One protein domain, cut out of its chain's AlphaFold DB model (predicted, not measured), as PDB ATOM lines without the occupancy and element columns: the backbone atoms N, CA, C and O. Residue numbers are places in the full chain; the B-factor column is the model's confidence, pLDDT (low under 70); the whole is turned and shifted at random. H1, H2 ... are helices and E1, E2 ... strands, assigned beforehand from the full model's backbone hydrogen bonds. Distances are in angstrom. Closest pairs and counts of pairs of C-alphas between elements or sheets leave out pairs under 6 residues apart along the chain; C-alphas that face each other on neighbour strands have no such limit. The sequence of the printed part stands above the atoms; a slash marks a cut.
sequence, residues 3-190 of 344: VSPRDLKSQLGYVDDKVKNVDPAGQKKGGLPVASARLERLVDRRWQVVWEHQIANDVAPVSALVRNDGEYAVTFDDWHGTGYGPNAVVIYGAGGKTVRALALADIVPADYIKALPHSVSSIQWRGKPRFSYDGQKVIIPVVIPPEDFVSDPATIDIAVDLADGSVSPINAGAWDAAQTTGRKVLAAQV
ATOM      1  N   VAL A   3      52.620  -7.621  -6.328       96.88
ATOM      2  CA  VAL A   3      53.630  -7.237  -7.319       96.88
ATOM      3  C   VAL A   3      54.858  -6.731  -6.578       96.88
ATOM      4  O   VAL A   3      54.734  -5.872  -5.704       96.88
ATOM      5  N   SER A   4      56.022  -7.232  -6.967       96.69
ATOM      6  CA  SER A   4      57.328  -6.713  -6.575       96.69
ATOM      7  C   SER A   4      57.905  -5.942  -7.762       96.69
ATOM      8  O   SER A   4      58.269  -6.564  -8.765       96.69
ATOM      9  N   PRO A   5      57.951  -4.600  -7.703       95.69
ATOM     10  CA  PRO A   5      58.497  -3.804  -8.791       95.69
ATOM     11  C   PRO A   5      59.984  -4.072  -9.025       95.69
ATOM     12  O   PRO A   5      60.709  -4.455  -8.104       95.69
ATOM     13  N   ARG A   6      60.456  -3.786 -10.240       95.25
ATOM     14  CA  ARG A   6      61.893  -3.663 -10.516       95.25
ATOM     15  C   ARG A   6      62.486  -2.523  -9.684       95.25
ATOM     16  O   ARG A   6      61.879  -1.458  -9.559       95.25
ATOM     17  N   ASP A   7      63.696  -2.710  -9.164       95.00
ATOM     18  CA  ASP A   7      64.340  -1.679  -8.354       95.00
ATOM     19  C   ASP A   7      64.860  -0.525  -9.219       95.00
ATOM     20  O   ASP A   7      65.774  -0.680 -10.038       95.00
ATOM     21  N   LEU A   8      64.346   0.672  -8.946       94.44
ATOM     22  CA  LEU A   8      64.818   1.909  -9.555       94.44
ATOM     23  C   LEU A   8      65.770   2.665  -8.627       94.44
ATOM     24  O   LEU A   8      65.578   2.729  -7.411       94.44
ATOM     25  N   LYS A   9      66.798   3.288  -9.208       93.94
ATOM     26  CA  LYS A   9      67.659   4.252  -8.510       93.94
ATOM     27  C   LYS A   9      66.837   5.450  -8.031       93.94
ATOM     28  O   LYS A   9      67.003   5.898  -6.901       93.94
ATOM     29  N   SER A  10      65.985   5.975  -8.908       93.56
ATOM     30  CA  SER A  10      65.014   7.039  -8.645       93.56
ATOM     31  C   SER A  10      64.041   7.139  -9.825       93.56
ATOM     32  O   SER A  10      64.354   6.695 -10.930       93.56
ATOM     33  N   GLN A  11      62.874   7.752  -9.606       91.12
ATOM     34  CA  GLN A  11      61.911   8.008 -10.686       91.12
ATOM     35  C   GLN A  11      62.504   8.933 -11.760       91.12
ATOM     36  O   GLN A  11      62.388   8.655 -12.947       91.12
ATOM     37  N   LEU A  12      63.212   9.991 -11.344       91.62
ATOM     38  CA  LEU A  12      63.871  10.909 -12.275       91.62
ATOM     39  C   LEU A  12      64.946  10.202 -13.114       91.62
ATOM     40  O   LEU A  12      65.003  10.401 -14.320       91.62
ATOM     41  N   GLY A  13      65.743   9.319 -12.499       91.31
ATOM     42  CA  GLY A  13      66.755   8.548 -13.224       91.31
ATOM     43  C   GLY A  13      66.155   7.629 -14.290       91.31
ATOM     44  O   GLY A  13      66.736   7.482 -15.356       91.31
ATOM     45  N   TYR A  14      64.973   7.058 -14.037       91.81
ATOM     46  CA  TYR A  14      64.246   6.278 -15.042       91.81
ATOM     47  C   TYR A  14      63.858   7.128 -16.258       91.81
ATOM     48  O   TYR A  14      64.105   6.723 -17.390       91.81
ATOM     49  N   VAL A  15      63.296   8.319 -16.033       89.12
ATOM     50  CA  VAL A  15      62.891   9.221 -17.123       89.12
ATOM     51  C   VAL A  15      64.106   9.708 -17.917       89.12
ATOM     52  O   VAL A  15      64.090   9.648 -19.145       89.12
ATOM     53  N   ASP A  16      65.176  10.124 -17.233       91.44
ATOM     54  CA  ASP A  16      66.418  10.574 -17.873       91.44
ATOM     55  C   ASP A  16      67.023   9.492 -18.776       91.44
ATOM     56  O   ASP A  16      67.467   9.784 -19.888       91.44
ATOM     57  N   ASP A  17      67.038   8.244 -18.306       94.06
ATOM     58  CA  ASP A  17      67.566   7.118 -19.069       94.06
ATOM     59  C   ASP A  17      66.673   6.784 -20.272       94.06
ATOM     60  O   ASP A  17      67.204   6.550 -21.357       94.06
ATOM     61  N   LYS A  18      65.337   6.852 -20.145       88.19
ATOM     62  CA  LYS A  18      64.417   6.687 -21.289       88.19
ATOM     63  C   LYS A  18      64.647   7.755 -22.361       88.19
ATOM     64  O   LYS A  18      64.714   7.416 -23.536       88.19
ATOM     65  N   VAL A  19      64.837   9.020 -21.976       87.75
ATOM     66  CA  VAL A  19      65.162  10.108 -22.924       87.75
ATOM     67  C   VAL A  19      66.499   9.854 -23.631       87.75
ATOM     68  O   VAL A  19      66.655  10.179 -24.806       87.75
ATOM     69  N   LYS A  20      67.464   9.248 -22.933       91.88
ATOM     70  CA  LYS A  20      68.789   8.904 -23.470       91.88
ATOM     71  C   LYS A  20      68.840   7.541 -24.170       91.88
ATOM     72  O   LYS A  20      69.917   7.166 -24.627       91.88
ATOM     73  N   ASN A  21      67.721   6.818 -24.264       90.50
ATOM     74  CA  ASN A  21      67.649   5.438 -24.762       90.50
ATOM     75  C   ASN A  21      68.644   4.487 -24.065       90.50
ATOM     76  O   ASN A  21      69.325   3.691 -24.709       90.50
ATOM     77  N   VAL A  22      68.767   4.605 -22.742       92.38
ATOM     78  CA  VAL A  22      69.588   3.718 -21.910       92.38
ATOM     79  C   VAL A  22      68.701   2.634 -21.311       92.38
ATOM     80  O   VAL A  22      67.778   2.933 -20.556       92.38
ATOM     81  N   ASP A  23      69.033   1.374 -21.595       89.19
ATOM     82  CA  ASP A  23      68.344   0.210 -21.042       89.19
ATOM     83  C   ASP A  23      69.265  -0.632 -20.135       89.19
ATOM     84  O   ASP A  23      70.439  -0.829 -20.463       89.19
ATOM     85  N   PRO A  24      68.756  -1.180 -19.012       90.62
ATOM     86  CA  PRO A  24      67.424  -0.949 -18.449       90.62
ATOM     87  C   PRO A  24      67.329   0.416 -17.747       90.62
ATOM     88  O   PRO A  24      68.062   0.689 -16.790       90.62
ATOM     89  N   ALA A  25      66.387   1.252 -18.186       92.00
ATOM     90  CA  ALA A  25      66.248   2.621 -17.695       92.00
ATOM     91  C   ALA A  25      66.092   2.684 -16.167       92.00
ATOM     92  O   ALA A  25      65.324   1.923 -15.567       92.00
ATOM     93  N   GLY A  26      66.829   3.582 -15.516       93.62
ATOM     94  CA  GLY A  26      66.732   3.859 -14.087       93.62
ATOM     95  C   GLY A  26      67.153   2.715 -13.165       93.62
ATOM     96  O   GLY A  26      66.897   2.809 -11.964       93.62
ATOM     97  N   GLN A  27      67.771   1.640 -13.668       95.19
ATOM     98  CA  GLN A  27      68.099   0.456 -12.870       95.19
ATOM     99  C   GLN A  27      68.989   0.782 -11.665       95.19
ATOM    100  O   GLN A  27      70.065   1.377 -11.780       95.19
ATOM    101  N   LYS A  28      68.579   0.315 -10.482       94.62
ATOM    102  CA  LYS A  28      69.411   0.383  -9.278       94.62
ATOM    103  C   LYS A  28      70.524  -0.662  -9.337       94.62
ATOM    104  O   LYS A  28      70.268  -1.850  -9.539       94.62
ATOM    105  N   LYS A  29      71.768  -0.242  -9.083       92.75
ATOM    106  CA  LYS A  29      72.917  -1.154  -8.970       92.75
ATOM    107  C   LYS A  29      72.693  -2.157  -7.830       92.75
ATOM    108  O   LYS A  29      72.488  -1.747  -6.691       92.75
ATOM    109  N   GLY A  30      72.756  -3.452  -8.148       92.56
ATOM    110  CA  GLY A  30      72.530  -4.546  -7.195       92.56
ATOM    111  C   GLY A  30      71.073  -4.725  -6.750       92.56
ATOM    112  O   GLY A  30      70.824  -5.536  -5.866       92.56
ATOM    113  N   GLY A  31      70.135  -3.965  -7.325       90.94
ATOM    114  CA  GLY A  31      68.704  -4.146  -7.094       90.94
ATOM    115  C   GLY A  31      68.108  -5.249  -7.969       90.94
ATOM    116  O   GLY A  31      68.767  -5.761  -8.877       90.94
ATOM    117  N   LEU A  32      66.844  -5.583  -7.712       90.81
ATOM    118  CA  LEU A  32      66.075  -6.509  -8.539       90.81
ATOM    119  C   LEU A  32      66.015  -5.992  -9.989       90.81
ATOM    120  O   LEU A  32      65.635  -4.836 -10.198       90.81
ATOM    121  N   PRO A  33      66.405  -6.807 -10.989       92.12
ATOM    122  CA  PRO A  33      66.542  -6.359 -12.375       92.12
ATOM    123  C   PRO A  33      65.249  -6.458 -13.188       92.12
ATOM    124  O   PRO A  33      65.217  -5.999 -14.323       92.12
ATOM    125  N   VAL A  34      64.200  -7.076 -12.642       94.38
ATOM    126  CA  VAL A  34      62.924  -7.317 -13.324       94.38
ATOM    127  C   VAL A  34      61.776  -7.225 -12.327       94.38
ATOM    128  O   VAL A  34      61.963  -7.509 -11.142       94.38
ATOM    129  N   ALA A  35      60.593  -6.858 -12.810       96.12
ATOM    130  CA  ALA A  35      59.373  -6.933 -12.024       96.12
ATOM    131  C   ALA A  35      58.918  -8.392 -11.874       96.12
ATOM    132  O   ALA A  35      59.023  -9.198 -12.805       96.12
ATOM    133  N   SER A  36      58.359  -8.737 -10.718       96.56
ATOM    134  CA  SER A  36      57.755 -10.048 -10.480       96.56
ATOM    135  C   SER A  36      56.389  -9.926  -9.819       96.56
ATOM    136  O   SER A  36      56.023  -8.893  -9.255       96.56
ATOM    137  N   ALA A  37      55.605 -10.994  -9.906       96.94
ATOM    138  CA  ALA A  37      54.344 -11.112  -9.199       96.94
ATOM    139  C   ALA A  37      54.238 -12.474  -8.513       96.94
ATOM    140  O   ALA A  37      54.715 -13.490  -9.019       96.94
ATOM    141  N   ARG A  38      53.573 -12.472  -7.360       96.38
ATOM    142  CA  ARG A  38      53.224 -13.653  -6.575       96.38
ATOM    143  C   ARG A  38      51.716 -13.705  -6.397       96.38
ATOM    144  O   ARG A  38      51.103 -12.771  -5.866       96.38
ATOM    145  N   LEU A  39      51.101 -14.796  -6.832       95.38
ATOM    146  CA  LEU A  39      49.693 -15.069  -6.592       95.38
ATOM    147  C   LEU A  39      49.541 -16.074  -5.456       95.38
ATOM    148  O   LEU A  39      50.128 -17.152  -5.474       95.38
ATOM    149  N   GLU A  40      48.693 -15.729  -4.493       94.31
ATOM    150  CA  GLU A  40      48.357 -16.584  -3.365       94.31
ATOM    151  C   GLU A  40      46.846 -16.765  -3.286       94.31
ATOM    152  O   GLU A  40      46.077 -15.847  -3.590       94.31
ATOM    153  N   ARG A  41      46.433 -17.953  -2.853       91.38
ATOM    154  CA  ARG A  41      45.040 -18.315  -2.613       91.38
ATOM    155  C   ARG A  41      44.879 -18.758  -1.169       91.38
ATOM    156  O   ARG A  41      45.709 -19.494  -0.640       91.38
ATOM    157  N   LEU A  42      43.796 -18.318  -0.538       91.00
ATOM    158  CA  LEU A  42      43.445 -18.759   0.805       91.00
ATOM    159  C   LEU A  42      42.769 -20.135   0.724       91.00
ATOM    160  O   LEU A  42      41.685 -20.263   0.156       91.00
ATOM    161  N   VAL A  43      43.408 -21.152   1.299       91.62
ATOM    162  CA  VAL A  43      42.903 -22.529   1.397       91.62
ATOM    163  C   VAL A  43      43.025 -22.958   2.855       91.62
ATOM    164  O   VAL A  43      44.095 -22.834   3.445       91.62
ATOM    165  N   ASP A  44      41.922 -23.390   3.470       93.44
ATOM    166  CA  ASP A  44      41.874 -23.807   4.882       93.44
ATOM    167  C   ASP A  44      42.515 -22.797   5.852       93.44
ATOM    168  O   ASP A  44      43.282 -23.142   6.752       93.44
ATOM    169  N   ARG A  45      42.204 -21.506   5.651       93.88
ATOM    170  CA  ARG A  45      42.747 -20.363   6.416       93.88
ATOM    171  C   ARG A  45      44.272 -20.190   6.318       93.88
ATOM    172  O   ARG A  45      44.849 -19.461   7.122       93.88
ATOM    173  N   ARG A  46      44.929 -20.812   5.336       94.69
ATOM    174  CA  ARG A  46      46.352 -20.621   5.032       94.69
ATOM    175  C   ARG A  46      46.526 -20.089   3.618       94.69
ATOM    176  O   ARG A  46      45.867 -20.543   2.687       94.69
ATOM    177  N   TRP A  47      47.418 -19.118   3.464       93.44
ATOM    178  CA  TRP A  47      47.827 -18.655   2.145       93.44
ATOM    179  C   TRP A  47      48.727 -19.706   1.505       93.44
ATOM    180  O   TRP A  47      49.734 -20.107   2.088       93.44
ATOM    181  N   GLN A  48      48.338 -20.168   0.323       93.31
ATOM    182  CA  GLN A  48      49.135 -21.057  -0.508       93.31
ATOM    183  C   GLN A  48      49.547 -20.311  -1.769       93.31
ATOM    184  O   GLN A  48      48.722 -19.644  -2.398       93.31
ATOM    185  N   VAL A  49      50.822 -20.425  -2.134       93.88
ATOM    186  CA  VAL A  49      51.340 -19.861  -3.381       93.88
ATOM    187  C   VAL A  49      50.759 -20.655  -4.544       93.88
ATOM    188  O   VAL A  49      50.941 -21.868  -4.618       93.88
ATOM    189  N   VAL A  50      50.053 -19.965  -5.438       93.19
ATOM    190  CA  VAL A  50      49.563 -20.527  -6.704       93.19
ATOM    191  C   VAL A  50      50.685 -20.478  -7.736       93.19
ATOM    192  O   VAL A  50      50.960 -21.470  -8.401       93.19
ATOM    193  N   TRP A  51      51.350 -19.325  -7.842       94.94
ATOM    194  CA  TRP A  51      52.546 -19.135  -8.655       94.94
ATOM    195  C   TRP A  51      53.315 -17.887  -8.216       94.94
ATOM    196  O   TRP A  51      52.765 -16.974  -7.596       94.94
ATOM    197  N   GLU A  52      54.593 -17.849  -8.573       95.56
ATOM    198  CA  GLU A  52      55.470 -16.689  -8.447       95.56
ATOM    199  C   GLU A  52      56.359 -16.639  -9.693       95.56
ATOM    200  O   GLU A  52      57.019 -17.626 -10.017       95.56
ATOM    201  N   HIS A  53      56.313 -15.535 -10.442       93.50
ATOM    202  CA  HIS A  53      57.000 -15.427 -11.730       93.50
ATOM    203  C   HIS A  53      57.388 -13.979 -12.054       93.50
ATOM    204  O   HIS A  53      56.766 -13.025 -11.579       93.50
ATOM    205  N   GLN A  54      58.404 -13.816 -12.903       95.19
ATOM    206  CA  GLN A  54      58.669 -12.552 -13.587       95.19
ATOM    207  C   GLN A  54      57.463 -12.156 -14.453       95.19
ATOM    208  O   GLN A  54      56.898 -13.003 -15.148       95.19
ATOM    209  N   ILE A  55      57.110 -10.873 -14.442       96.56
ATOM    210  CA  ILE A  55      56.057 -10.305 -15.293       96.56
ATOM    211  C   ILE A  55      56.662  -9.480 -16.437       96.56
ATOM    212  O   ILE A  55      57.854  -9.188 -16.453       96.56
ATOM    213  N   ALA A  56      55.834  -9.156 -17.428       96.00
ATOM    214  CA  ALA A  56      56.261  -8.508 -18.669       96.00
ATOM    215  C   ALA A  56      56.416  -6.990 -18.518       96.00
ATOM    216  O   ALA A  56      57.141  -6.370 -19.295       96.00
ATOM    217  N   ASN A  57      55.740  -6.405 -17.526       95.69
ATOM    218  CA  ASN A  57      55.837  -4.984 -17.239       95.69
ATOM    219  C   ASN A  57      57.267  -4.597 -16.835       95.69
ATOM    220  O   ASN A  57      57.877  -5.290 -16.022       95.69
ATOM    221  N   ASP A  58      57.778  -3.477 -17.361       92.75
ATOM    222  CA  ASP A  58      59.172  -3.034 -17.151       92.75
ATOM    223  C   ASP A  58      59.481  -2.821 -15.656       92.75
ATOM    224  O   ASP A  58      60.370  -3.454 -15.081       92.75
ATOM    225  N   VAL A  59      58.709  -1.941 -15.011       94.44
ATOM    226  CA  VAL A  59      58.879  -1.605 -13.588       94.44
ATOM    227  C   VAL A  59      57.801  -2.255 -12.741       94.44
ATOM    228  O   VAL A  59      58.106  -2.936 -11.768       94.44
ATOM    229  N   ALA A  60      56.542  -2.023 -13.095       95.94
ATOM    230  CA  ALA A  60      55.358  -2.610 -12.487       95.94
ATOM    231  C   ALA A  60      54.147  -2.291 -13.378       95.94
ATOM    232  O   ALA A  60      54.183  -1.291 -14.101       95.94
ATOM    233  N   PRO A  61      53.067  -3.081 -13.312       97.25
ATOM    234  CA  PRO A  61      51.799  -2.696 -13.900       97.25
ATOM    235  C   PRO A  61      51.122  -1.572 -13.111       97.25
ATOM    236  O   PRO A  61      51.277  -1.481 -11.890       97.25
ATOM    237  N   VAL A  62      50.294  -0.766 -13.778       96.19
ATOM    238  CA  VAL A  62      49.443   0.237 -13.103       96.19
ATOM    239  C   VAL A  62      48.336  -0.440 -12.296       96.19
ATOM    240  O   VAL A  62      47.976   0.006 -11.208       96.19
ATOM    241  N   SER A  63      47.770  -1.522 -12.828       96.69
ATOM    242  CA  SER A  63      46.726  -2.287 -12.144       96.69
ATOM    243  C   SER A  63      46.700  -3.740 -12.601       96.69
ATOM    244  O   SER A  63      47.251  -4.082 -13.646       96.69
ATOM    245  N   ALA A  64      46.038  -4.596 -11.824       97.12
ATOM    246  CA  ALA A  64      45.860  -5.995 -12.171       97.12
ATOM    247  C   ALA A  64      44.489  -6.530 -11.746       97.12
ATOM    248  O   ALA A  64      43.903  -6.079 -10.760       97.12
ATOM    249  N   LEU A  65      44.013  -7.531 -12.477       97.12
ATOM    250  CA  LEU A  65      42.853  -8.354 -12.165       97.12
ATOM    251  C   LEU A  65      43.296  -9.802 -11.989       97.12
ATOM    252  O   LEU A  65      44.187 -10.275 -12.687       97.12
ATOM    253  N   VAL A  66      42.647 -10.517 -11.078       96.19
ATOM    254  CA  VAL A  66      42.900 -11.940 -10.836       96.19
ATOM    255  C   VAL A  66      41.563 -12.656 -10.852       96.19
ATOM    256  O   VAL A  66      40.625 -12.209 -10.190       96.19
ATOM    257  N   ARG A  67      41.457 -13.738 -11.625       93.62
ATOM    258  CA  ARG A  67      40.250 -14.563 -11.650       93.62
ATOM    259  C   ARG A  67      40.120 -15.301 -10.318       93.62
ATOM    260  O   ARG A  67      41.122 -15.689  -9.726       93.62
ATOM    261  N   ASN A  68      38.897 -15.491  -9.827       88.62
ATOM    262  CA  ASN A  68      38.656 -16.021  -8.476       88.62
ATOM    263  C   ASN A  68      39.270 -17.411  -8.220       88.62
ATOM    264  O   ASN A  68      39.580 -17.746  -7.078       88.62
ATOM    265  N   ASP A  69      39.440 -18.223  -9.263       87.94
ATOM    266  CA  ASP A  69      40.093 -19.534  -9.187       87.94
ATOM    267  C   ASP A  69      41.630 -19.463  -9.199       87.94
ATOM    268  O   ASP A  69      42.287 -20.435  -8.823       87.94
ATOM    269  N   GLY A  70      42.194 -18.307  -9.559       88.62
ATOM    270  CA  GLY A  70      43.624 -18.050  -9.678       88.62
ATOM    271  C   GLY A  70      44.258 -18.569 -10.969       88.62
ATOM    272  O   GLY A  70      45.481 -18.513 -11.093       88.62
ATOM    273  N   GLU A  71      43.464 -19.069 -11.920       91.81
ATOM    274  CA  GLU A  71      43.981 -19.628 -13.174       91.81
ATOM    275  C   GLU A  71      44.462 -18.537 -14.132       91.81
ATOM    276  O   GLU A  71      45.432 -18.743 -14.858       91.81
ATOM    277  N   TYR A  72      43.826 -17.362 -14.085       96.31
ATOM    278  CA  TYR A  72      44.224 -16.205 -14.875       96.31
ATOM    279  C   TYR A  72      44.486 -14.974 -14.019       96.31
ATOM    280  O   TYR A  72      43.754 -14.667 -13.071       96.31
ATOM    281  N   ALA A  73      45.494 -14.213 -14.426       97.00
ATOM    282  CA  ALA A  73      45.715 -12.843 -14.001       97.00
ATOM    283  C   ALA A  73      45.929 -11.960 -15.232       97.00
ATOM    284  O   ALA A  73      46.517 -12.386 -16.221       97.00
ATOM    285  N   VAL A  74      45.453 -10.722 -15.174       98.31
ATOM    286  CA  VAL A  74      45.634  -9.739 -16.241       98.31
ATOM    287  C   VAL A  74      46.233  -8.492 -15.629       98.31
ATOM    288  O   VAL A  74      45.728  -7.995 -14.625       98.31
ATOM    289  N   THR A  75      47.302  -7.986 -16.220       98.31
ATOM    290  CA  THR A  75      47.889  -6.698 -15.844       98.31
ATOM    291  C   THR A  75      47.587  -5.660 -16.908       98.31
ATOM    292  O   THR A  75      47.378  -6.000 -18.074       98.31
ATOM    293  N   PHE A  76      47.542  -4.400 -16.490       98.19
ATOM    294  CA  PHE A  76      47.226  -3.283 -17.360       98.19
ATOM    295  C   PHE A  76      48.236  -2.174 -17.179       98.19
ATOM    296  O   PHE A  76      48.412  -1.702 -16.048       98.19
ATOM    297  N   ASP A  77      48.764  -1.738 -18.320       97.44
ATOM    298  CA  ASP A  77      49.658  -0.603 -18.501       97.44
ATOM    299  C   ASP A  77      50.987  -0.716 -17.753       97.44
ATOM    300  O   ASP A  77      51.050  -1.182 -16.618       97.44
ATOM    301  N   ASP A  78      52.056  -0.197 -18.349       94.94
ATOM    302  CA  ASP A  78      53.318  -0.016 -17.638       94.94
ATOM    303  C   ASP A  78      53.284   1.247 -16.767       94.94
ATOM    304  O   ASP A  78      52.721   2.285 -17.129       94.94
ATOM    305  N   TRP A  79      53.920   1.173 -15.598       92.19
ATOM    306  CA  TRP A  79      54.200   2.339 -14.766       92.19
ATOM    307  C   TRP A  79      54.997   3.390 -15.573       92.19
ATOM    308  O   TRP A  79      55.994   3.061 -16.213       92.19
ATOM    309  N   HIS A  80      54.538   4.652 -15.564       86.00
ATOM    310  CA  HIS A  80      54.980   5.737 -16.471       86.00
ATOM    311  C   HIS A  80      54.764   5.492 -17.980       86.00
ATOM    312  O   HIS A  80      55.413   6.135 -18.803       86.00
ATOM    313  N   GLY A  81      53.840   4.609 -18.366       86.50
ATOM    314  CA  GLY A  81      53.571   4.284 -19.769       86.50
ATOM    315  C   GLY A  81      52.115   3.921 -20.053       86.50
ATOM    316  O   GLY A  81      51.863   3.034 -20.860       86.50
ATOM    317  N   THR A  82      51.141   4.568 -19.404       93.56
ATOM    318  CA  THR A  82      49.715   4.256 -19.618       93.56
ATOM    319  C   THR A  82      49.302   4.446 -21.076       93.56
ATOM    320  O   THR A  82      49.411   5.546 -21.615       93.56
ATOM    321  N   GLY A  83      48.817   3.368 -21.699       93.31
ATOM    322  CA  GLY A  83      48.465   3.299 -23.119       93.31
ATOM    323  C   GLY A  83      49.653   3.257 -24.089       93.31
ATOM    324  O   GLY A  83      49.432   3.223 -25.298       93.31
ATOM    325  N   TYR A  84      50.892   3.234 -23.591       92.62
ATOM    326  CA  TYR A  84      52.112   3.166 -24.395       92.62
ATOM    327  C   TYR A  84      52.822   1.819 -24.240       92.62
ATOM    328  O   TYR A  84      52.673   1.113 -23.246       92.62
ATOM    329  N   GLY A  85      53.651   1.485 -25.230       92.44
ATOM    330  CA  GLY A  85      54.463   0.272 -25.209       92.44
ATOM    331  C   GLY A  85      53.671  -1.019 -25.469       92.44
ATOM    332  O   GLY A  85      52.491  -0.982 -25.828       92.44
ATOM    333  N   PRO A  86      54.337  -2.178 -25.335       95.62
ATOM    334  CA  PRO A  86      53.775  -3.478 -25.697       95.62
ATOM    335  C   PRO A  86      52.886  -4.106 -24.611       95.62
ATOM    336  O   PRO A  86      52.300  -5.158 -24.849       95.62
ATOM    337  N   ASN A  87      52.799  -3.499 -23.422       96.81
ATOM    338  CA  ASN A  87      52.164  -4.089 -22.238       96.81
ATOM    339  C   ASN A  87      50.926  -3.301 -21.772       96.81
ATOM    340  O   ASN A  87      50.683  -3.169 -20.570       96.81
ATOM    341  N   ALA A  88      50.127  -2.767 -22.702       97.69
ATOM    342  CA  ALA A  88      48.859  -2.124 -22.344       97.69
ATOM    343  C   ALA A  88      47.915  -3.128 -21.659       97.69
ATOM    344  O   ALA A  88      47.259  -2.792 -20.671       97.69
ATOM    345  N   VAL A  89      47.909  -4.380 -22.133       98.56
ATOM    346  CA  VAL A  89      47.261  -5.526 -21.480       98.56
ATOM    347  C   VAL A  89      48.191  -6.731 -21.554       98.56
ATOM    348  O   VAL A  89      48.644  -7.092 -22.638       98.56
ATOM    349  N   VAL A  90      48.440  -7.400 -20.428       98.56
ATOM    350  CA  VAL A  90      49.180  -8.673 -20.416       98.56
ATOM    351  C   VAL A  90      48.381  -9.734 -19.683       98.56
ATOM    352  O   VAL A  90      48.005  -9.541 -18.526       98.56
ATOM    353  N   ILE A  91      48.135 -10.853 -20.360       98.56
ATOM    354  CA  ILE A  91      47.385 -12.000 -19.854       98.56
ATOM    355  C   ILE A  91      48.371 -13.069 -19.389       98.56
ATOM    356  O   ILE A  91      49.224 -13.525 -20.155       98.56
ATOM    357  N   TYR A  92      48.197 -13.507 -18.149       97.88
ATOM    358  CA  TYR A  92      48.894 -14.627 -17.536       97.88
ATOM    359  C   TYR A  92      47.897 -15.750 -17.280       97.88
ATOM    360  O   TYR A  92      46.866 -15.521 -16.649       97.88
ATOM    361  N   GLY A  93      48.201 -16.944 -17.775       95.81
ATOM    362  CA  GLY A  93      47.429 -18.158 -17.526       95.81
ATOM    363  C   GLY A  93      48.000 -18.978 -16.370       95.81
ATOM    364  O   GLY A  93      48.735 -18.473 -15.513       95.81
ATOM    365  N   ALA A  94      47.694 -20.276 -16.384       92.12
ATOM    366  CA  ALA A  94      48.113 -21.212 -15.348       92.12
ATOM    367  C   ALA A  94      49.630 -21.150 -15.082       92.12
ATOM    368  O   ALA A  94      50.452 -21.118 -16.002       92.12
ATOM    369  N   GLY A  95      49.998 -21.117 -13.798       90.00
ATOM    370  CA  GLY A  95      51.394 -21.030 -13.359       90.00
ATOM    371  C   GLY A  95      52.072 -19.676 -13.609       90.00
ATOM    372  O   GLY A  95      53.287 -19.587 -13.460       90.00
ATOM    373  N   GLY A  96      51.329 -18.635 -14.003       92.75
ATOM    374  CA  GLY A  96      51.889 -17.316 -14.316       92.75
ATOM    375  C   GLY A  96      52.505 -17.223 -15.716       92.75
ATOM    376  O   GLY A  96      53.207 -16.260 -16.014       92.75
ATOM    377  N   LYS A  97      52.255 -18.204 -16.595       95.50
ATOM    378  CA  LYS A  97      52.753 -18.181 -17.975       95.50
ATOM    379  C   LYS A  97      52.062 -17.074 -18.772       95.50
ATOM    380  O   LYS A  97      50.835 -17.038 -18.833       95.50
ATOM    381  N   THR A  98      52.837 -16.230 -19.450       97.50
ATOM    382  CA  THR A  98      52.293 -15.238 -20.387       97.50
ATOM    383  C   THR A  98      51.563 -15.934 -21.536       97.50
ATOM    384  O   THR A  98      52.157 -16.724 -22.272       97.50
ATOM    385  N   VAL A  99      50.277 -15.624 -21.692       98.06
ATOM    386  CA  VAL A  99      49.451 -16.027 -22.837       98.06
ATOM    387  C   VAL A  99      49.626 -15.017 -23.966       98.06
ATOM    388  O   VAL A  99      49.941 -15.388 -25.095       98.06
ATOM    389  N   ARG A 100      49.466 -13.727 -23.649       98.25
ATOM    390  CA  ARG A 100      49.550 -12.634 -24.617       98.25
ATOM    391  C   ARG A 100      49.963 -11.333 -23.936       98.25
ATOM    392  O   ARG A 100      49.503 -11.051 -22.834       98.25
ATOM    393  N   ALA A 101      50.784 -10.545 -24.619       98.25
ATOM    394  CA  ALA A 101      50.981  -9.125 -24.349       98.25
ATOM    395  C   ALA A 101      50.419  -8.341 -25.540       98.25
ATOM    396  O   ALA A 101      50.627  -8.744 -26.687       98.25
ATOM    397  N   LEU A 102      49.655  -7.292 -25.254       98.56
ATOM    398  CA  LEU A 102      48.969  -6.461 -26.234       98.56
ATOM    399  C   LEU A 102      49.383  -5.006 -26.028       98.56
ATOM    400  O   LEU A 102      49.237  -4.452 -24.931       98.56
ATOM    401  N   ALA A 103      49.841  -4.379 -27.105       98.12
ATOM    402  CA  ALA A 103      49.903  -2.933 -27.209       98.12
ATOM    403  C   ALA A 103      48.487  -2.368 -27.386       98.12
ATOM    404  O   ALA A 103      47.560  -3.068 -27.796       98.12
ATOM    405  N   LEU A 104      48.311  -1.064 -27.160       98.06
ATOM    406  CA  LEU A 104      47.016  -0.419 -27.402       98.06
ATOM    407  C   LEU A 104      46.568  -0.543 -28.873       98.06
ATOM    408  O   LEU A 104      45.378  -0.685 -29.147       98.06
ATOM    409  N   ALA A 105      47.524  -0.569 -29.808       97.81
ATOM    410  CA  ALA A 105      47.277  -0.762 -31.239       97.81
ATOM    411  C   ALA A 105      46.761  -2.166 -31.604       97.81
ATOM    412  O   ALA A 105      46.193  -2.337 -32.679       97.81
ATOM    413  N   ASP A 106      46.921  -3.154 -30.717       98.19
ATOM    414  CA  ASP A 106      46.310  -4.476 -30.887       98.19
ATOM    415  C   ASP A 106      44.835  -4.489 -30.445       98.19
ATOM    416  O   ASP A 106      44.110  -5.440 -30.732       98.19
ATOM    417  N   ILE A 107      44.387  -3.449 -29.729       98.12
ATOM    418  CA  ILE A 107      43.039  -3.348 -29.153       98.12
ATOM    419  C   ILE A 107      42.166  -2.396 -29.970       98.12
ATOM    420  O   ILE A 107      40.996  -2.688 -30.219       98.12
ATOM    421  N   VAL A 108      42.724  -1.255 -30.380       97.81
ATOM    422  CA  VAL A 108      42.013  -0.222 -31.140       97.81
ATOM    423  C   VAL A 108      42.856   0.320 -32.303       97.81
ATOM    424  O   VAL A 108      44.085   0.334 -32.221       97.81
ATOM    425  N   PRO A 109      42.219   0.812 -33.383       97.25
ATOM    426  CA  PRO A 109      42.912   1.411 -34.521       97.25
ATOM    427  C   PRO A 109      43.775   2.631 -34.163       97.25
ATOM    428  O   PRO A 109      43.466   3.394 -33.250       97.25
ATOM    429  N   ALA A 110      44.835   2.870 -34.937       96.31
ATOM    430  CA  ALA A 110      45.792   3.947 -34.673       96.31
ATOM    431  C   ALA A 110      45.192   5.367 -34.741       96.31
ATOM    432  O   ALA A 110      45.645   6.254 -34.020       96.31
ATOM    433  N   ASP A 111      44.195   5.608 -35.595       96.06
ATOM    434  CA  ASP A 111      43.463   6.882 -35.650       96.06
ATOM    435  C   ASP A 111      42.616   7.097 -34.389       96.06
ATOM    436  O   ASP A 111      42.592   8.198 -33.842       96.06
ATOM    437  N   TYR A 112      42.012   6.029 -33.870       97.94
ATOM    438  CA  TYR A 112      41.308   6.045 -32.595       97.94
ATOM    439  C   TYR A 112      42.243   6.407 -31.440       97.94
ATOM    440  O   TYR A 112      41.898   7.258 -30.627       97.94
ATOM    441  N   ILE A 113      43.452   5.830 -31.404       97.44
ATOM    442  CA  ILE A 113      44.468   6.147 -30.386       97.44
ATOM    443  C   ILE A 113      44.822   7.632 -30.401       97.44
ATOM    444  O   ILE A 113      44.882   8.254 -29.347       97.44
ATOM    445  N   LYS A 114      45.029   8.207 -31.591       95.75
ATOM    446  CA  LYS A 114      45.345   9.636 -31.737       95.75
ATOM    447  C   LYS A 114      44.213  10.536 -31.244       95.75
ATOM    448  O   LYS A 114      44.494  11.601 -30.712       95.75
ATOM    449  N   ALA A 115      42.965  10.099 -31.410       96.94
ATOM    450  CA  ALA A 115      41.788  10.836 -30.965       96.94
ATOM    451  C   ALA A 115      41.584  10.798 -29.441       96.94
ATOM    452  O   ALA A 115      40.904  11.669 -28.898       96.94
ATOM    453  N   LEU A 116      42.120   9.784 -28.749       96.56
ATOM    454  CA  LEU A 116      41.927   9.621 -27.310       96.56
ATOM    455  C   LEU A 116      42.531  10.793 -26.520       96.56
ATOM    456  O   LEU A 116      43.597  11.299 -26.887       96.56
ATOM    457  N   PRO A 117      41.918  11.184 -25.387       93.38
ATOM    458  CA  PRO A 117      42.513  12.162 -24.485       93.38
ATOM    459  C   PRO A 117      43.871  11.668 -23.994       93.38
ATOM    460  O   PRO A 117      44.000  10.544 -23.502       93.38
ATOM    461  N   HIS A 118      44.892  12.507 -24.113       91.38
ATOM    462  CA  HIS A 118      46.232  12.153 -23.679       91.38
ATOM    463  C   HIS A 118      47.008  13.366 -23.173       91.38
ATOM    464  O   HIS A 118      46.738  14.518 -23.508       91.38
ATOM    465  N   SER A 119      47.985  13.071 -22.328       86.56
ATOM    466  CA  SER A 119      49.062  13.978 -21.950       86.56
ATOM    467  C   SER A 119      50.354  13.517 -22.623       86.56
ATOM    468  O   SER A 119      50.379  12.493 -23.303       86.56
ATOM    469  N   VAL A 120      51.457  14.220 -22.365       78.25
ATOM    470  CA  VAL A 120      52.791  13.819 -22.843       78.25
ATOM    471  C   VAL A 120      53.178  12.405 -22.379       78.25
ATOM    472  O   VAL A 120      53.953  11.734 -23.052       78.25
ATOM    473  N   SER A 121      52.653  11.940 -21.240       80.00
ATOM    474  CA  SER A 121      53.088  10.694 -20.595       80.00
ATOM    475  C   SER A 121      52.001   9.631 -20.441       80.00
ATOM    476  O   SER A 121      52.264   8.576 -19.861       80.00
ATOM    477  N   SER A 122      50.758   9.887 -20.859       90.25
ATOM    478  CA  SER A 122      49.657   8.928 -20.664       90.25
ATOM    479  C   SER A 122      48.518   9.127 -21.652       90.25
ATOM    480  O   SER A 122      48.098  10.261 -21.867       90.25
ATOM    481  N   ILE A 123      47.965   8.021 -22.154       95.12
ATOM    482  CA  ILE A 123      46.712   7.982 -22.915       95.12
ATOM    483  C   ILE A 123      45.592   7.517 -21.981       95.12
ATOM    484  O   ILE A 123      45.667   6.436 -21.394       95.12
ATOM    485  N   GLN A 124      44.528   8.305 -21.847       94.19
ATOM    486  CA  GLN A 124      43.334   7.925 -21.097       94.19
ATOM    487  C   GLN A 124      42.449   7.030 -21.977       94.19
ATOM    488  O   GLN A 124      41.491   7.483 -22.597       94.19
ATOM    489  N   TRP A 125      42.807   5.747 -22.066       96.81
ATOM    490  CA  TRP A 125      42.228   4.832 -23.057       96.81
ATOM    491  C   TRP A 125      41.143   3.891 -22.521       96.81
ATOM    492  O   TRP A 125      40.397   3.314 -23.310       96.81
ATOM    493  N   ARG A 126      41.025   3.721 -21.198       96.81
ATOM    494  CA  ARG A 126      40.066   2.782 -20.594       96.81
ATOM    495  C   ARG A 126      39.505   3.235 -19.249       96.81
ATOM    496  O   ARG A 126      40.158   3.950 -18.494       96.81
ATOM    497  N   GLY A 127      38.330   2.705 -18.925       96.25
ATOM    498  CA  GLY A 127      37.770   2.651 -17.581       96.25
ATOM    499  C   GLY A 127      38.287   1.454 -16.772       96.25
ATOM    500  O   GLY A 127      39.401   0.952 -16.971       96.25
ATOM    501  N   LYS A 128      37.462   0.980 -15.830       97.00
ATOM    502  CA  LYS A 128      37.800  -0.141 -14.941       97.00
ATOM    503  C   LYS A 128      37.501  -1.494 -15.612       97.00
ATOM    504  O   LYS A 128      36.329  -1.803 -15.832       97.00
ATOM    505  N   PRO A 129      38.519  -2.319 -15.912       98.06
ATOM    506  CA  PRO A 129      38.312  -3.622 -16.529       98.06
ATOM    507  C   PRO A 129      37.672  -4.621 -15.552       98.06
ATOM    508  O   PRO A 129      37.730  -4.452 -14.330       98.06
ATOM    509  N   ARG A 130      37.075  -5.684 -16.097       98.19
ATOM    510  CA  ARG A 130      36.409  -6.762 -15.343       98.19
ATOM    511  C   ARG A 130      36.440  -8.078 -16.112       98.19
ATOM    512  O   ARG A 130      36.550  -8.058 -17.328       98.19
ATOM    513  N   PHE A 131      36.297  -9.215 -15.440       98.19
ATOM    514  CA  PHE A 131      36.057 -10.478 -16.148       98.19
ATOM    515  C   PHE A 131      34.620 -10.543 -16.681       98.19
ATOM    516  O   PHE A 131      33.706  -9.959 -16.094       98.19
ATOM    517  N   SER A 132      34.422 -11.260 -17.787       97.62
ATOM    518  CA  SER A 132      33.097 -11.692 -18.231       97.62
ATOM    519  C   SER A 132      32.459 -12.627 -17.199       97.62
ATOM    520  O   SER A 132      33.144 -13.217 -16.363       97.62
ATOM    521  N   TYR A 133      31.135 -12.780 -17.262       95.31
ATOM    522  CA  TYR A 133      30.393 -13.620 -16.315       95.31
ATOM    523  C   TYR A 133      30.840 -15.093 -16.333       95.31
ATOM    524  O   TYR A 133      30.918 -15.728 -15.287       95.31
ATOM    525  N   ASP A 134      31.184 -15.618 -17.511       95.38
ATOM    526  CA  ASP A 134      31.724 -16.972 -17.703       95.38
ATOM    527  C   ASP A 134      33.224 -17.100 -17.362       95.38
ATOM    528  O   ASP A 134      33.787 -18.197 -17.417       95.38
ATOM    529  N   GLY A 135      33.887 -15.989 -17.025       95.75
ATOM    530  CA  GLY A 135      35.303 -15.941 -16.677       95.75
ATOM    531  C   GLY A 135      36.266 -16.263 -17.824       95.75
ATOM    532  O   GLY A 135      37.442 -16.494 -17.541       95.75
ATOM    533  N   GLN A 136      35.800 -16.303 -19.078       97.38
ATOM    534  CA  GLN A 136      36.622 -16.634 -20.254       97.38
ATOM    535  C   GLN A 136      37.268 -15.412 -20.909       97.38
ATOM    536  O   GLN A 136      38.228 -15.545 -21.662       97.38
ATOM    537  N   LYS A 137      36.755 -14.212 -20.629       98.44
ATOM    538  CA  LYS A 137      37.208 -12.965 -21.247       98.44
ATOM    539  C   LYS A 137      37.491 -11.919 -20.189       98.44
ATOM    540  O   LYS A 137      36.872 -11.898 -19.121       98.44
ATOM    541  N   VAL A 138      38.376 -10.993 -20.516       98.44
ATOM    542  CA  VAL A 138      38.450  -9.704 -19.834       98.44
ATOM    543  C   VAL A 138      37.723  -8.658 -20.671       98.44
ATOM    544  O   VAL A 138      37.943  -8.529 -21.871       98.44
ATOM    545  N   ILE A 139      36.801  -7.947 -20.034       98.62
ATOM    546  CA  ILE A 139      36.017  -6.866 -20.612       98.62
ATOM    547  C   ILE A 139      36.669  -5.548 -20.216       98.62
ATOM    548  O   ILE A 139      36.811  -5.235 -19.026       98.62
ATOM    549  N   ILE A 140      37.057  -4.780 -21.223       98.56
ATOM    550  CA  ILE A 140      37.741  -3.503 -21.099       98.56
ATOM    551  C   ILE A 140      36.787  -2.414 -21.601       98.56
ATOM    552  O   ILE A 140      36.509  -2.372 -22.799       98.56
ATOM    553  N   PRO A 141      36.293  -1.524 -20.724       98.44
ATOM    554  CA  PRO A 141      35.561  -0.341 -21.154       98.44
ATOM    555  C   PRO A 141      36.551   0.630 -21.801       98.44
ATOM    556  O   PRO A 141      37.268   1.340 -21.100       98.44
ATOM    557  N   VAL A 142      36.646   0.630 -23.124       98.38
ATOM    558  CA  VAL A 142      37.510   1.534 -23.890       98.38
ATOM    559  C   VAL A 142      36.841   2.898 -23.988       98.38
ATOM    560  O   VAL A 142      35.648   2.987 -24.263       98.38
ATOM    561  N   VAL A 143      37.595   3.966 -23.749       98.19
ATOM    562  CA  VAL A 143      37.099   5.347 -23.817       98.19
ATOM    563  C   VAL A 143      36.670   5.690 -25.240       98.19
ATOM    564  O   VAL A 143      37.425   5.473 -26.182       98.19
ATOM    565  N   ILE A 144      35.477   6.265 -25.385       98.06
ATOM    566  CA  ILE A 144      35.043   6.914 -26.621       98.06
ATOM    567  C   ILE A 144      35.651   8.320 -26.634       98.06
ATOM    568  O   ILE A 144      35.370   9.076 -25.701       98.06
ATOM    569  N   PRO A 145      36.465   8.687 -27.646       97.25
ATOM    570  CA  PRO A 145      37.070  10.008 -27.745       97.25
ATOM    571  C   PRO A 145      36.024  11.117 -27.568       97.25
ATOM    572  O   PRO A 145      35.087  11.194 -28.370       97.25
ATOM    573  N   PRO A 146      36.142  11.948 -26.521       94.38
ATOM    574  CA  PRO A 146      35.276  13.097 -26.333       94.38
ATOM    575  C   PRO A 146      35.802  14.297 -27.139       94.38
ATOM    576  O   PRO A 146      36.988  14.373 -27.454       94.38
ATOM    577  N   GLU A 147      34.920  15.243 -27.467       87.94
ATOM    578  CA  GLU A 147      35.327  16.506 -28.109       87.94
ATOM    579  C   GLU A 147      36.111  17.404 -27.137       87.94
ATOM    580  O   GLU A 147      37.101  18.016 -27.531       87.94
ATOM    581  N   ASP A 148      35.715  17.404 -25.862       84.62
ATOM    582  CA  ASP A 148      36.343  18.156 -24.776       84.62
ATOM    583  C   ASP A 148      36.849  17.227 -23.667       84.62
ATOM    584  O   ASP A 148      36.410  16.082 -23.529       84.62
ATOM    585  N   PHE A 149      37.746  17.731 -22.816       78.81
ATOM    586  CA  PHE A 149      38.144  16.993 -21.620       78.81
ATOM    587  C   PHE A 149      36.945  16.807 -20.682       78.81
ATOM    588  O   PHE A 149      36.371  17.772 -20.175       78.81
ATOM    589  N   VAL A 150      36.612  15.548 -20.409       86.06
ATOM    590  CA  VAL A 150      35.551  15.155 -19.480       86.06
ATOM    591  C   VAL A 150      36.117  14.221 -18.419       86.06
ATOM    592  O   VAL A 150      36.954  13.364 -18.699       86.06
ATOM    593  N   SER A 151      35.662  14.397 -17.180       82.69
ATOM    594  CA  SER A 151      36.127  13.608 -16.032       82.69
ATOM    595  C   SER A 151      35.662  12.151 -16.087       82.69
ATOM    596  O   SER A 151      36.403  11.267 -15.662       82.69
ATOM    597  N   ASP A 152      34.474  11.905 -16.641       88.75
ATOM    598  CA  ASP A 152      33.882  10.576 -16.810       88.75
ATOM    599  C   ASP A 152      33.464  10.371 -18.276       88.75
ATOM    600  O   ASP A 152      32.324  10.661 -18.656       88.75
ATOM    601  N   PRO A 153      34.406   9.992 -19.158       93.56
ATOM    602  CA  PRO A 153      34.104   9.795 -20.566       93.56
ATOM    603  C   PRO A 153      33.238   8.553 -20.782       93.56
ATOM    604  O   PRO A 153      33.410   7.523 -20.129       93.56
ATOM    605  N   ALA A 154      32.354   8.621 -21.780       96.44
ATOM    606  CA  ALA A 154      31.622   7.449 -22.238       96.44
ATOM    607  C   ALA A 154      32.591   6.349 -22.698       96.44
ATOM    608  O   ALA A 154      33.646   6.627 -23.271       96.44
ATOM    609  N   THR A 155      32.212   5.089 -22.483       98.00
ATOM    610  CA  THR A 155      33.036   3.932 -22.847       98.00
ATOM    611  C   THR A 155      32.266   2.917 -23.679       98.00
ATOM    612  O   THR A 155      31.048   2.798 -23.557       98.00
ATOM    613  N   ILE A 156      32.995   2.122 -24.453       97.94
ATOM    614  CA  ILE A 156      32.505   0.959 -25.185       97.94
ATOM    615  C   ILE A 156      33.271  -0.292 -24.747       97.94
ATOM    616  O   ILE A 156      34.495  -0.284 -24.652       97.94
ATOM    617  N   ASP A 157      32.555  -1.374 -24.458       98.44
ATOM    618  CA  ASP A 157      33.179  -2.615 -24.004       98.44
ATOM    619  C   ASP A 157      33.832  -3.382 -25.165       98.44
ATOM    620  O   ASP A 157      33.170  -3.815 -26.117       98.44
ATOM    621  N   ILE A 158      35.133  -3.619 -25.023       98.50
ATOM    622  CA  ILE A 158      35.928  -4.525 -25.848       98.50
ATOM    623  C   ILE A 158      36.267  -5.766 -25.021       98.50
ATOM    624  O   ILE A 158      36.643  -5.668 -23.852       98.50
ATOM    625  N   ALA A 159      36.119  -6.941 -25.618       98.62
ATOM    626  CA  ALA A 159      36.458  -8.216 -25.012       98.62
ATOM    627  C   ALA A 159      37.835  -8.675 -25.489       98.62
ATOM    628  O   ALA A 159      38.128  -8.616 -26.683       98.62
ATOM    629  N   VAL A 160      38.633  -9.199 -24.566       98.69
ATOM    630  CA  VAL A 160      39.862  -9.929 -24.874       98.69
ATOM    631  C   VAL A 160      39.721 -11.344 -24.329       98.69
ATOM    632  O   VAL A 160      39.454 -11.523 -23.136       98.69
ATOM    633  N   ASP A 161      39.853 -12.340 -25.197       98.62
ATOM    634  CA  ASP A 161      39.788 -13.747 -24.813       98.62
ATOM    635  C   ASP A 161      41.019 -14.139 -23.987       98.62
ATOM    636  O   ASP A 161      42.151 -13.800 -24.332       98.62
ATOM    637  N   LEU A 162      40.812 -14.811 -22.856       98.31
ATOM    638  CA  LEU A 162      41.911 -15.173 -21.964       98.31
ATOM    639  C   LEU A 162      42.742 -16.344 -22.495       98.31
ATOM    640  O   LEU A 162      43.884 -16.500 -22.065       98.31
ATOM    641  N   ALA A 163      42.203 -17.173 -23.392       97.62
ATOM    642  CA  ALA A 163      42.897 -18.349 -23.902       97.62
ATOM    643  C   ALA A 163      43.992 -17.989 -24.915       97.62
ATOM    644  O   ALA A 163      45.049 -18.623 -24.913       97.62
ATOM    645  N   ASP A 164      43.762 -16.974 -25.753       97.75
ATOM    646  CA  ASP A 164      44.678 -16.597 -26.838       97.75
ATOM    647  C   ASP A 164      44.954 -15.087 -26.961       97.75
ATOM    648  O   ASP A 164      45.878 -14.682 -27.675       97.75
ATOM    649  N   GLY A 165      44.216 -14.246 -26.236       98.12
ATOM    650  CA  GLY A 165      44.328 -12.794 -26.313       98.12
ATOM    651  C   GLY A 165      43.631 -12.171 -27.522       98.12
ATOM    652  O   GLY A 165      43.922 -11.020 -27.847       98.12
ATOM    653  N   SER A 166      42.748 -12.899 -28.209       98.44
ATOM    654  CA  SER A 166      41.977 -12.366 -29.333       98.44
ATOM    655  C   SER A 166      41.036 -11.248 -28.882       98.44
ATOM    656  O   SER A 166      40.364 -11.339 -27.853       98.44
ATOM    657  N   VAL A 167      40.999 -10.164 -29.660       98.44
ATOM    658  CA  VAL A 167      40.245  -8.948 -29.335       98.44
ATOM    659  C   VAL A 167      38.985  -8.871 -30.190       98.44
ATOM    660  O   VAL A 167      39.033  -9.065 -31.403       98.44
ATOM    661  N   SER A 168      37.843  -8.564 -29.573       97.94
ATOM    662  CA  SER A 168      36.581  -8.348 -30.288       97.94
ATOM    663  C   SER A 168      35.670  -7.349 -29.566       97.94
ATOM    664  O   SER A 168      35.632  -7.331 -28.335       97.94
ATOM    665  N   PRO A 169      34.905  -6.512 -30.287       97.38
ATOM    666  CA  PRO A 169      33.893  -5.678 -29.654       97.38
ATOM    667  C   PRO A 169      32.734  -6.541 -29.143       97.38
ATOM    668  O   PRO A 169      32.277  -7.452 -29.835       97.38
ATOM    669  N   ILE A 170      32.200  -6.219 -27.962       96.75
ATOM    670  CA  ILE A 170      30.986  -6.885 -27.452       96.75
ATOM    671  C   ILE A 170      29.762  -6.516 -28.302       96.75
ATOM    672  O   ILE A 170      28.870  -7.335 -28.512       96.75
ATOM    673  N   ASN A 171      29.729  -5.284 -28.817       97.38
ATOM    674  CA  ASN A 171      28.691  -4.794 -29.714       97.38
ATOM    675  C   ASN A 171      29.343  -4.107 -30.921       97.38
ATOM    676  O   ASN A 171      29.831  -2.983 -30.809       97.38
ATOM    677  N   ALA A 172      29.334  -4.784 -32.072       96.88
ATOM    678  CA  ALA A 172      29.960  -4.288 -33.298       96.88
ATOM    679  C   ALA A 172      29.353  -2.960 -33.786       96.88
ATOM    680  O   ALA A 172      30.093  -2.041 -34.115       96.88
ATOM    681  N   GLY A 173      28.024  -2.806 -33.744       98.00
ATOM    682  CA  GLY A 173      27.370  -1.569 -34.190       98.00
ATOM    683  C   GLY A 173      27.699  -0.367 -33.300       98.00
ATOM    684  O   GLY A 173      27.954   0.731 -33.794       98.00
ATOM    685  N   ALA A 174      27.757  -0.572 -31.981       97.69
ATOM    686  CA  ALA A 174      28.189   0.470 -31.052       97.69
ATOM    687  C   ALA A 174      29.684   0.798 -31.215       97.69
ATOM    688  O   ALA A 174      30.076   1.959 -31.096       97.69
ATOM    689  N   TRP A 175      30.509  -0.199 -31.542       98.12
ATOM    690  CA  TRP A 175      31.918   0.011 -31.861       98.12
ATOM    691  C   TRP A 175      32.117   0.820 -33.152       98.12
ATOM    692  O   TRP A 175      32.914   1.755 -33.169       98.12
ATOM    693  N   ASP A 176      31.347   0.557 -34.207       98.12
ATOM    694  CA  ASP A 176      31.393   1.342 -35.451       98.12
ATOM    695  C   ASP A 176      30.981   2.809 -35.232       98.12
ATOM    696  O   ASP A 176      31.595   3.736 -35.780       98.12
ATOM    697  N   ALA A 177      29.982   3.041 -34.376       98.00
ATOM    698  CA  ALA A 177      29.583   4.384 -33.958       98.00
ATOM    699  C   ALA A 177      30.689   5.087 -33.148       98.00
ATOM    700  O   ALA A 177      30.997   6.258 -33.394       98.00
ATOM    701  N   ALA A 178      31.340   4.366 -32.230       98.06
ATOM    702  CA  ALA A 178      32.470   4.882 -31.467       98.06
ATOM    703  C   ALA A 178      33.640   5.257 -32.392       98.06
ATOM    704  O   ALA A 178      34.182   6.354 -32.273       98.06
ATOM    705  N   GLN A 179      33.994   4.405 -33.360       98.00
ATOM    706  CA  GLN A 179      35.041   4.693 -34.350       98.00
ATOM    707  C   GLN A 179      34.709   5.919 -35.209       98.00
ATOM    708  O   GLN A 179      35.584   6.730 -35.508       98.00
ATOM    709  N   THR A 180      33.441   6.094 -35.581       98.06
ATOM    710  CA  THR A 180      32.986   7.292 -36.305       98.06
ATOM    711  C   THR A 180      33.158   8.556 -35.465       98.06
ATOM    712  O   THR A 180      33.626   9.571 -35.982       98.06
ATOM    713  N   THR A 181      32.862   8.480 -34.166       97.75
ATOM    714  CA  THR A 181      33.113   9.572 -33.213       97.75
ATOM    715  C   THR A 181      34.608   9.879 -33.115       97.75
ATOM    716  O   THR A 181      35.000  11.032 -33.274       97.75
ATOM    717  N   GLY A 182      35.455   8.853 -32.974       97.56
ATOM    718  CA  GLY A 182      36.911   9.010 -32.938       97.56
ATOM    719  C   GLY A 182      37.472   9.716 -34.174       97.56
ATOM    720  O   GLY A 182      38.245  10.661 -34.042       97.56
ATOM    721  N   ARG A 183      37.016   9.349 -35.380       97.88
ATOM    722  CA  ARG A 183      37.417  10.036 -36.622       97.88
ATOM    723  C   ARG A 183      37.009  11.509 -36.649       97.88
ATOM    724  O   ARG A 183      37.791  12.340 -37.109       97.88
ATOM    725  N   LYS A 184      35.810  11.846 -36.159       97.69
ATOM    726  CA  LYS A 184      35.338  13.239 -36.063       97.69
ATOM    727  C   LYS A 184      36.216  14.053 -35.106       97.69
ATOM    728  O   LYS A 184      36.642  15.146 -35.468       97.69
ATOM    729  N   VAL A 185      36.502  13.510 -33.923       97.25
ATOM    730  CA  VAL A 185      37.352  14.159 -32.914       97.25
ATOM    731  C   VAL A 185      38.767  14.363 -33.447       97.25
ATOM    732  O   VAL A 185      39.279  15.477 -33.384       97.25
ATOM    733  N   LEU A 186      39.364  13.342 -34.071       96.88
ATOM    734  CA  LEU A 186      40.687  13.468 -34.684       96.88
ATOM    735  C   LEU A 186      40.714  14.555 -35.765       96.88
ATOM    736  O   LEU A 186      41.640  15.359 -35.806       96.88
ATOM    737  N   ALA A 187      39.700  14.610 -36.633       96.81
ATOM    738  CA  ALA A 187      39.619  15.642 -37.664       96.81
ATOM    739  C   ALA A 187      39.554  17.055 -37.058       96.81
ATOM    740  O   ALA A 187      40.209  17.968 -37.562       96.81
ATOM    741  N   ALA A 188      38.813  17.233 -35.960       95.56
ATOM    742  CA  ALA A 188      38.743  18.501 -35.238       95.56
ATOM    743  C   ALA A 188      40.082  18.869 -34.576       95.56
ATOM    744  O   ALA A 188      40.527  20.009 -34.706       95.56
ATOM    745  N   GLN A 189      40.757  17.910 -33.934       94.19
ATOM    746  CA  GLN A 189      42.082  18.102 -33.332       94.19
ATOM    747  C   GLN A 189      43.118  18.508 -34.387       94.19
ATOM    748  O   GLN A 189      43.794  19.520 -34.226       94.19
ATOM    749  N   VAL A 190      43.174  17.798 -35.517       94.69
ATOM    750  CA  VAL A 190      44.082  18.120 -36.630       94.69
ATOM    751  C   VAL A 190      43.784  19.506 -37.210       94.69
ATOM    752  O   VAL A 190      44.709  20.276 -37.481       94.69
TER     753      VAL A 190
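What this domain is: This is residues 3 to 190 of the 344 residues of an uncharacterized protein of Proteobacteria bacterium ST_bin14 (UniProt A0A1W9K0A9). A long two-stranded hairpin, E1 and E2, a twisted four-stranded sheet, E3 to E6, and a three-stranded sheet, E7 to E9, follow one another along the longest axis, and the long helix H3 covers part of the last sheet at the far end. The short helix H2 packs on H3, while H1, with a long loop after it, sits off to one side, away from both larger sheets. The printed part has 188 residues, in the order H1 E1 E2 E3 E4 E5 E6 H2 E7 E8 E9 H3; the three sheets are antiparallel, with their strands side by side in chain order. The class is mixed, helices and strands, with under half of the residues in named elements. The whole is compact, with a radius of gyration of the C-alphas of 17.9 A and spans of 51 by 45 by 27 A.

How they stand to each other: H1, residues 11 to 19, touches no helix. E1, residues 36 to 43, and E2, residues 46 to 54, form a hairpin at 159 degrees, with N 39 and O 51 2.8 A apart. Residues 3 to 4 pair antiparallel with residues 36 to 37 of E1. E3, residues 61 to 66, E4, residues 73 to 78, E5, residues 89 to 92, and E6, residues 98 to 102, form a meander, each strand the antiparallel neighbour of the one before. Its N and O pairs within hydrogen-bond range include N 65 and O 74 at 2.8 A, N 75 and O 90 at 2.9 A, and N 91 and O 100 at 2.8 A. E7, residues 137 to 143, E8, residues 155 to 161, and E9, residues 167 to 169, form a second meander, with N 140 and O 158 2.8 A apart and N 159 and O 168 2.8 A apart. E4 and E7 are apart, but only just, their closest C-alphas being 8.0 A apart. H3, residues 172 to 190, is on the sheet E7 E8 E9 at a height of 11.8 A over the sheet, making two layers, a helix on one face of a sheet. H2, residues 110 to 115, touches H3 at a steep tilt of 64 degrees; the closest C-alphas, those of Ala 115 and Leu 186, are 4.7 A apart. In H1, H2 and H3 every O i to N i+4 pair is within hydrogen-bond range.

Where its parts are: H1 begins at C-alpha 11, (61.911, 8.008, -10.686). From first to last C-alpha, E1 measures 22.7 A, E2 23.7 A, E7 18.5 A, E8 19.0 A and H3 26.7 A. H3 ends at C-alpha 190, (44.082, 18.120, -36.630).

The domain as a whole: The C-alphas farthest apart, those of Asp 44 and Val 190, are 59.0 A apart. The printed part has no cut. The links H1 to E1, H2 to E7 and E7 to E8 are long. The mean pLDDT of the printed part is 94.9, and no printed residue is under 70.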